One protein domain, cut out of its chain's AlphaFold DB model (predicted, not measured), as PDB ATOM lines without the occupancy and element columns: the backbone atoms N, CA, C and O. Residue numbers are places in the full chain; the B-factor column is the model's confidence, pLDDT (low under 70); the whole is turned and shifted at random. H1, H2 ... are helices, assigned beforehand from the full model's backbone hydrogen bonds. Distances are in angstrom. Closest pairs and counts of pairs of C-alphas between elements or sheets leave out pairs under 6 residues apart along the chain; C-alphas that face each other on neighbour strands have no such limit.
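Overview. This is residues 186 to 232 of the 232 residues of an uncharacterized protein of Mytilus coruscus (UniProt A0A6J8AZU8). The longest helix, H1, and the shorter H2 form a loose V, with H2 folding back after the tight link that joins the two. Residues 186 to 193 make a turned lead into H1, and the tail of residues 221 to 232 folds back beyond H2 and extends to His 232. The printed part has 47 residues with two named helices, H1 then H2, and no named strand; its class is all helix, with 23 residues, under half, in named elements. It is only just compact, close to loose, with a radius of gyration of the C-alphas of 10.9 A and an elongated outline of 34 by 19 by 18 A.

Along the chain. H1 is residues 194 to 207, 20.0 A from first to last C-alpha, beginning with C-alpha 194 at (198.356, 215.600, 292.131). H2 is residues 212 to 220, 12.1 A long, ending with C-alpha 220 at (213.416, 216.917, 290.331).

Arrangement. H1 and H2 are close but not clearly touching; their closest C-alphas, those of Ala 205 and Lys 215, are 6.9 A apart. Their lines stand at a steep tilt of 41 degrees, opposite ways. Their centres are 12.4 A apart. In H1 and H2 every O i to N i+4 pair is within hydrogen-bond range. Residues 190 to 195, of which 194 and 195 belong to H1, stand free.

Size, cuts and confidence. The two C-alphas farthest apart, those of Thr 191 and His 232, are 34.4 A from each other. The printed part has no cut and ends at residue 232, the chain's last residue. The link from H1 to H2 is tight, with 4 residues. The mean pLDDT of the printed part is 80.2; residues 221 to 232 are under 70, and they hold no named element.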
ATOM      1  N   ALA A 186     203.519 223.666 283.808       76.94
ATOM      2  CA  ALA A 186     202.922 223.108 285.011       76.94
ATOM      3  C   ALA A 186     203.866 223.339 286.191       76.94
ATOM      4  O   ALA A 186     204.961 222.782 286.246       76.94
ATOM      5  N   ASN A 187     203.422 224.157 287.138       84.38
ATOM      6  CA  ASN A 187     204.008 224.242 288.464       84.38
ATOM      7  C   ASN A 187     203.012 223.628 289.443       84.38
ATOM      8  O   ASN A 187     201.867 224.070 289.498       84.38
ATOM      9  N   TYR A 188     203.457 222.642 290.217       88.19
ATOM     10  CA  TYR A 188     202.675 222.128 291.331       88.19
ATOM     11  C   TYR A 188     202.821 223.087 292.511       88.19
ATOM     12  O   TYR A 188     203.894 223.197 293.104       88.19
ATOM     13  N   ASP A 189     201.760 223.821 292.821       89.19
ATOM     14  CA  ASP A 189     201.700 224.745 293.957       89.19
ATOM     15  C   ASP A 189     201.044 224.119 295.200       89.19
ATOM     16  O   ASP A 189     200.938 224.776 296.234       89.19
ATOM     17  N   GLY A 190     200.630 222.850 295.110       91.19
ATOM     18  CA  GLY A 190     199.938 222.118 296.171       91.19
ATOM     19  C   GLY A 190     198.456 222.468 296.317       91.19
ATOM     20  O   GLY A 190     197.824 221.968 297.243       91.19
ATOM     21  N   THR A 191     197.901 223.317 295.444       91.25
ATOM     22  CA  THR A 191     196.474 223.690 295.479       91.25
ATOM     23  C   THR A 191     195.602 222.809 294.587       91.25
ATOM     24  O   THR A 191     194.414 222.655 294.856       91.25
ATOM     25  N   SER A 192     196.189 222.224 293.541       89.69
ATOM     26  CA  SER A 192     195.534 221.294 292.615       89.69
ATOM     27  C   SER A 192     195.767 219.842 293.024       89.69
ATOM     28  O   SER A 192     196.736 219.529 293.720       89.69
ATOM     29  N   GLU A 193     194.888 218.940 292.585       94.75
ATOM     30  CA  GLU A 193     195.100 217.510 292.782       94.75
ATOM     31  C   GLU A 193     196.370 217.045 292.053       94.75
ATOM     32  O   GLU A 193     196.680 217.456 290.932       94.75
ATOM     33  N   TRP A 194     197.119 216.147 292.692       90.25
ATOM     34  CA  TRP A 194     198.356 215.600 292.131       90.25
ATOM     35  C   TRP A 194     198.142 214.884 290.780       90.25
ATOM     36  O   TRP A 194     199.018 214.909 289.913       90.25
ATOM     37  N   SER A 195     196.973 214.268 290.585       94.31
ATOM     38  CA  SER A 195     196.524 213.631 289.337       94.31
ATOM     39  C   SER A 195     196.486 214.608 288.158       94.31
ATOM     40  O   SER A 195     197.011 214.299 287.083       94.31
ATOM     41  N   ASP A 196     195.929 215.800 288.364       92.38
ATOM     42  CA  ASP A 196     195.823 216.840 287.336       92.38
ATOM     43  C   ASP A 196     197.198 217.386 286.958       92.38
ATOM     44  O   ASP A 196     197.523 217.531 285.776       92.38
ATOM     45  N   PHE A 197     198.057 217.608 287.955       93.81
ATOM     46  CA  PHE A 197     199.437 218.009 287.699       93.81
ATOM     47  C   PHE A 197     200.191 216.952 286.885       93.81
ATOM     48  O   PHE A 197     200.857 217.288 285.901       93.81
ATOM     49  N   LYS A 198     200.069 215.673 287.260       94.25
ATOM     50  CA  LYS A 198     200.750 214.575 286.569       94.25
ATOM     51  C   LYS A 198     200.277 214.434 285.121       94.25
ATOM     52  O   LYS A 198     201.112 214.349 284.224       94.25
ATOM     53  N   SER A 199     198.966 214.471 284.881       95.19
ATOM     54  CA  SER A 199     198.413 214.373 283.523       95.19
ATOM     55  C   SER A 199     198.864 215.541 282.635       95.19
ATOM     56  O   SER A 199     199.250 215.332 281.482       95.19
ATOM     57  N   HIS A 200     198.917 216.760 283.182       93.06
ATOM     58  CA  HIS A 200     199.426 217.926 282.464       93.06
ATOM     59  C   HIS A 200     200.928 217.824 282.169       93.06
ATOM     60  O   HIS A 200     201.374 218.170 281.069       93.06
ATOM     61  N   PHE A 201     201.717 217.353 283.139       95.44
ATOM     62  CA  PHE A 201     203.150 217.134 282.967       95.44
ATOM     63  C   PHE A 201     203.428 216.098 281.871       95.44
ATOM     64  O   PHE A 201     204.241 216.359 280.982       95.44
ATOM     65  N   ASP A 202     202.711 214.972 281.884       95.25
ATOM     66  CA  ASP A 202     202.856 213.910 280.887       95.25
ATOM     67  C   ASP A 202     202.464 214.403 279.485       95.25
ATOM     68  O   ASP A 202     203.204 214.181 278.523       95.25
ATOM     69  N   ALA A 203     201.378 215.172 279.364       95.38
ATOM     70  CA  ALA A 203     200.999 215.803 278.099       95.38
ATOM     71  C   ALA A 203     202.084 216.766 277.581       95.38
ATOM     72  O   ALA A 203     202.443 216.730 276.401       95.38
ATOM     73  N   CYS A 204     202.663 217.594 278.457       92.81
ATOM     74  CA  CYS A 204     203.762 218.489 278.088       92.81
ATOM     75  C   CYS A 204     205.019 217.722 277.665       92.81
ATOM     76  O   CYS A 204     205.696 218.140 276.722       92.81
ATOM     77  N   ALA A 205     205.333 216.611 278.330       95.62
ATOM     78  CA  ALA A 205     206.475 215.775 277.985       95.62
ATOM     79  C   ALA A 205     206.317 215.156 276.588       95.62
ATOM     80  O   ALA A 205     207.265 215.182 275.804       95.62
ATOM     81  N   VAL A 206     205.113 214.678 276.249       96.06
ATOM     82  CA  VAL A 206     204.796 214.151 274.912       96.06
ATOM     83  C   VAL A 206     204.909 215.246 273.850       96.06
ATOM     84  O   VAL A 206     205.572 215.045 272.838       96.06
ATOM     85  N   ILE A 207     204.345 216.435 274.092       93.88
ATOM     86  CA  ILE A 207     204.388 217.556 273.132       93.88
ATOM     87  C   ILE A 207     205.828 218.004 272.835       93.88
ATOM     88  O   ILE A 207     206.131 218.411 271.713       93.88
ATOM     89  N   ASN A 208     206.718 217.939 273.826       92.38
ATOM     90  CA  ASN A 208     208.111 218.356 273.676       92.38
ATOM     91  C   ASN A 208     209.071 217.209 273.328       92.38
ATOM     92  O   ASN A 208     210.276 217.454 273.254       92.38
ATOM     93  N   ASN A 209     208.567 215.988 273.117       95.56
ATOM     94  CA  ASN A 209     209.376 214.783 272.910       95.56
ATOM     95  C   ASN A 209     210.460 214.601 273.988       95.56
ATOM     96  O   ASN A 209     211.620 214.331 273.676       95.56
ATOM     97  N   TRP A 210     210.098 214.791 275.260       95.12
ATOM     98  CA  TRP A 210     211.038 214.598 276.358       95.12
ATOM     99  C   TRP A 210     211.363 213.124 276.556       95.12
ATOM    100  O   TRP A 210     210.467 212.293 276.728       95.12
ATOM    101  N   ASP A 211     212.656 212.824 276.605       96.50
ATOM    102  CA  ASP A 211     213.142 211.530 277.067       96.50
ATOM    103  C   ASP A 211     212.959 211.382 278.592       96.50
ATOM    104  O   ASP A 211     212.683 212.341 279.324       96.50
ATOM    105  N   ASP A 212     213.096 210.158 279.100       95.25
ATOM    106  CA  ASP A 212     212.875 209.887 280.522       95.25
ATOM    107  C   ASP A 212     213.911 210.565 281.432       95.25
ATOM    108  O   ASP A 212     213.620 210.856 282.597       95.25
ATOM    109  N   GLN A 213     215.099 210.887 280.915       95.62
ATOM    110  CA  GLN A 213     216.109 211.642 281.650       95.62
ATOM    111  C   GLN A 213     215.691 213.115 281.794       95.62
ATOM    112  O   GLN A 213     215.778 213.678 282.886       95.62
ATOM    113  N   GLN A 214     215.157 213.727 280.740       92.94
ATOM    114  CA  GLN A 214     214.618 215.087 280.734       92.94
ATOM    115  C   GLN A 214     213.382 215.201 281.627       92.94
ATOM    116  O   GLN A 214     213.287 216.153 282.406       92.94
ATOM    117  N   LYS A 215     212.489 214.202 281.600       93.31
ATOM    118  CA  LYS A 215     211.357 214.122 282.537       93.31
ATOM    119  C   LYS A 215     211.839 214.081 283.987       93.31
ATOM    120  O   LYS A 215     211.325 214.828 284.817       93.31
ATOM    121  N   ARG A 216     212.860 213.269 284.301       90.06
ATOM    122  CA  ARG A 216     213.455 213.208 285.650       90.06
ATOM    123  C   ARG A 216     214.030 214.554 286.075       90.06
ATOM    124  O   ARG A 216     213.756 214.993 287.188       90.06
ATOM    125  N   VAL A 217     214.783 215.227 285.204       90.25
ATOM    126  CA  VAL A 217     215.373 216.543 285.506       90.25
ATOM    127  C   VAL A 217     214.286 217.596 285.725       90.25
ATOM    128  O   VAL A 217     214.370 218.367 286.678       90.25
ATOM    129  N   ALA A 218     213.236 217.601 284.902       85.19
ATOM    130  CA  ALA A 218     212.112 218.522 285.052       85.19
ATOM    131  C   ALA A 218     211.325 218.279 286.354       85.19
ATOM    132  O   ALA A 218     210.962 219.237 287.030       85.19
ATOM    133  N   ASN A 219     211.124 217.015 286.739       82.19
ATOM    134  CA  ASN A 219     210.377 216.647 287.945       82.19
ATOM    135  C   ASN A 219     211.189 216.881 289.238       82.19
ATOM    136  O   ASN A 219     210.664 217.319 290.256       82.19
ATOM    137  N   THR A 220     212.507 216.660 289.193       77.19
ATOM    138  CA  THR A 220     213.416 216.917 290.331       77.19
ATOM    139  C   THR A 220     213.738 218.400 290.518       77.19
ATOM    140  O   THR A 220     213.983 218.840 291.639       77.19
ATOM    141  N   CYS A 221     213.674 219.204 289.454       57.38
ATOM    142  CA  CYS A 221     213.856 220.654 289.514       57.38
ATOM    143  C   CYS A 221     212.591 221.430 289.911       57.38
ATOM    144  O   CYS A 221     212.520 222.618 289.600       57.38
ATOM    145  N   GLY A 222     211.641 220.841 290.653       54.28
ATOM    146  CA  GLY A 222     210.419 221.497 291.162       54.28
ATOM    147  C   GLY A 222     210.612 222.794 291.980       54.28
ATOM    148  O   GLY A 222     209.661 223.319 292.545       54.28
ATOM    149  N   GLN A 223     211.826 223.349 292.037       47.22
ATOM    150  CA  GLN A 223     212.138 224.670 292.576       47.22
ATOM    151  C   GLN A 223     212.584 225.719 291.542       47.22
ATOM    152  O   GLN A 223     212.775 226.876 291.926       47.22
ATOM    153  N   ARG A 224     212.763 225.396 290.248       41.69
ATOM    154  CA  ARG A 224     213.122 226.402 289.227       41.69
ATOM    155  C   ARG A 224     212.392 226.176 287.896       41.69
ATOM    156  O   ARG A 224     212.478 225.085 287.342       41.69
ATOM    157  N   PRO A 225     211.739 227.208 287.330       48.34
ATOM    158  CA  PRO A 225     211.051 227.091 286.048       48.34
ATOM    159  C   PRO A 225     212.058 226.853 284.914       48.34
ATOM    160  O   PRO A 225     212.919 227.695 284.642       48.34
ATOM    161  N   VAL A 226     211.945 225.715 284.230       51.62
ATOM    162  CA  VAL A 226     212.725 225.419 283.022       51.62
ATOM    163  C   VAL A 226     212.069 226.133 281.841       51.62
ATOM    164  O   VAL A 226     210.945 225.832 281.455       51.62
ATOM    165  N   LYS A 227     212.757 227.115 281.255       48.28
ATOM    166  CA  LYS A 227     212.237 227.873 280.108       48.28
ATOM    167  C   LYS A 227     212.245 226.997 278.851       48.28
ATOM    168  O   LYS A 227     213.312 226.727 278.301       48.28
ATOM    169  N   MET A 228     211.068 226.595 278.373       43.12
ATOM    170  CA  MET A 228     210.943 225.808 277.141       43.12
ATOM    171  C   MET A 228     211.323 226.633 275.900       43.12
ATOM    172  O   MET A 228     210.898 227.781 275.727       43.12
ATOM    173  N   ARG A 229     212.116 226.038 275.003       44.91
ATOM    174  CA  ARG A 229     212.400 226.569 273.663       44.91
ATOM    175  C   ARG A 229     211.906 225.573 272.621       44.91
ATOM    176  O   ARG A 229     212.488 224.509 272.478       44.91
ATOM    177  N   PHE A 230     210.889 225.959 271.855       40.88
ATOM    178  CA  PHE A 230     210.537 225.269 270.616       40.88
ATOM    179  C   PHE A 230     211.671 225.449 269.595       40.88
ATOM    180  O   PHE A 230     212.032 226.591 269.290       40.88
ATOM    181  N   ARG A 231     212.241 224.340 269.107       41.81
ATOM    182  CA  ARG A 231     213.028 224.311 267.866       41.81
ATOM    183  C   ARG A 231     212.044 224.075 266.717       41.81
ATOM    184  O   ARG A 231     211.232 223.161 266.815       41.81
ATOM    185  N   HIS A 232     212.073 224.958 265.722       45.78
ATOM    186  CA  HIS A 232     211.342 224.810 264.461       45.78
ATOM    187  C   HIS A 232     212.170 224.001 263.472       45.78
ATOM    188  O   HIS A 232     213.416 224.130 263.542       45.78
TER     189      HIS A 232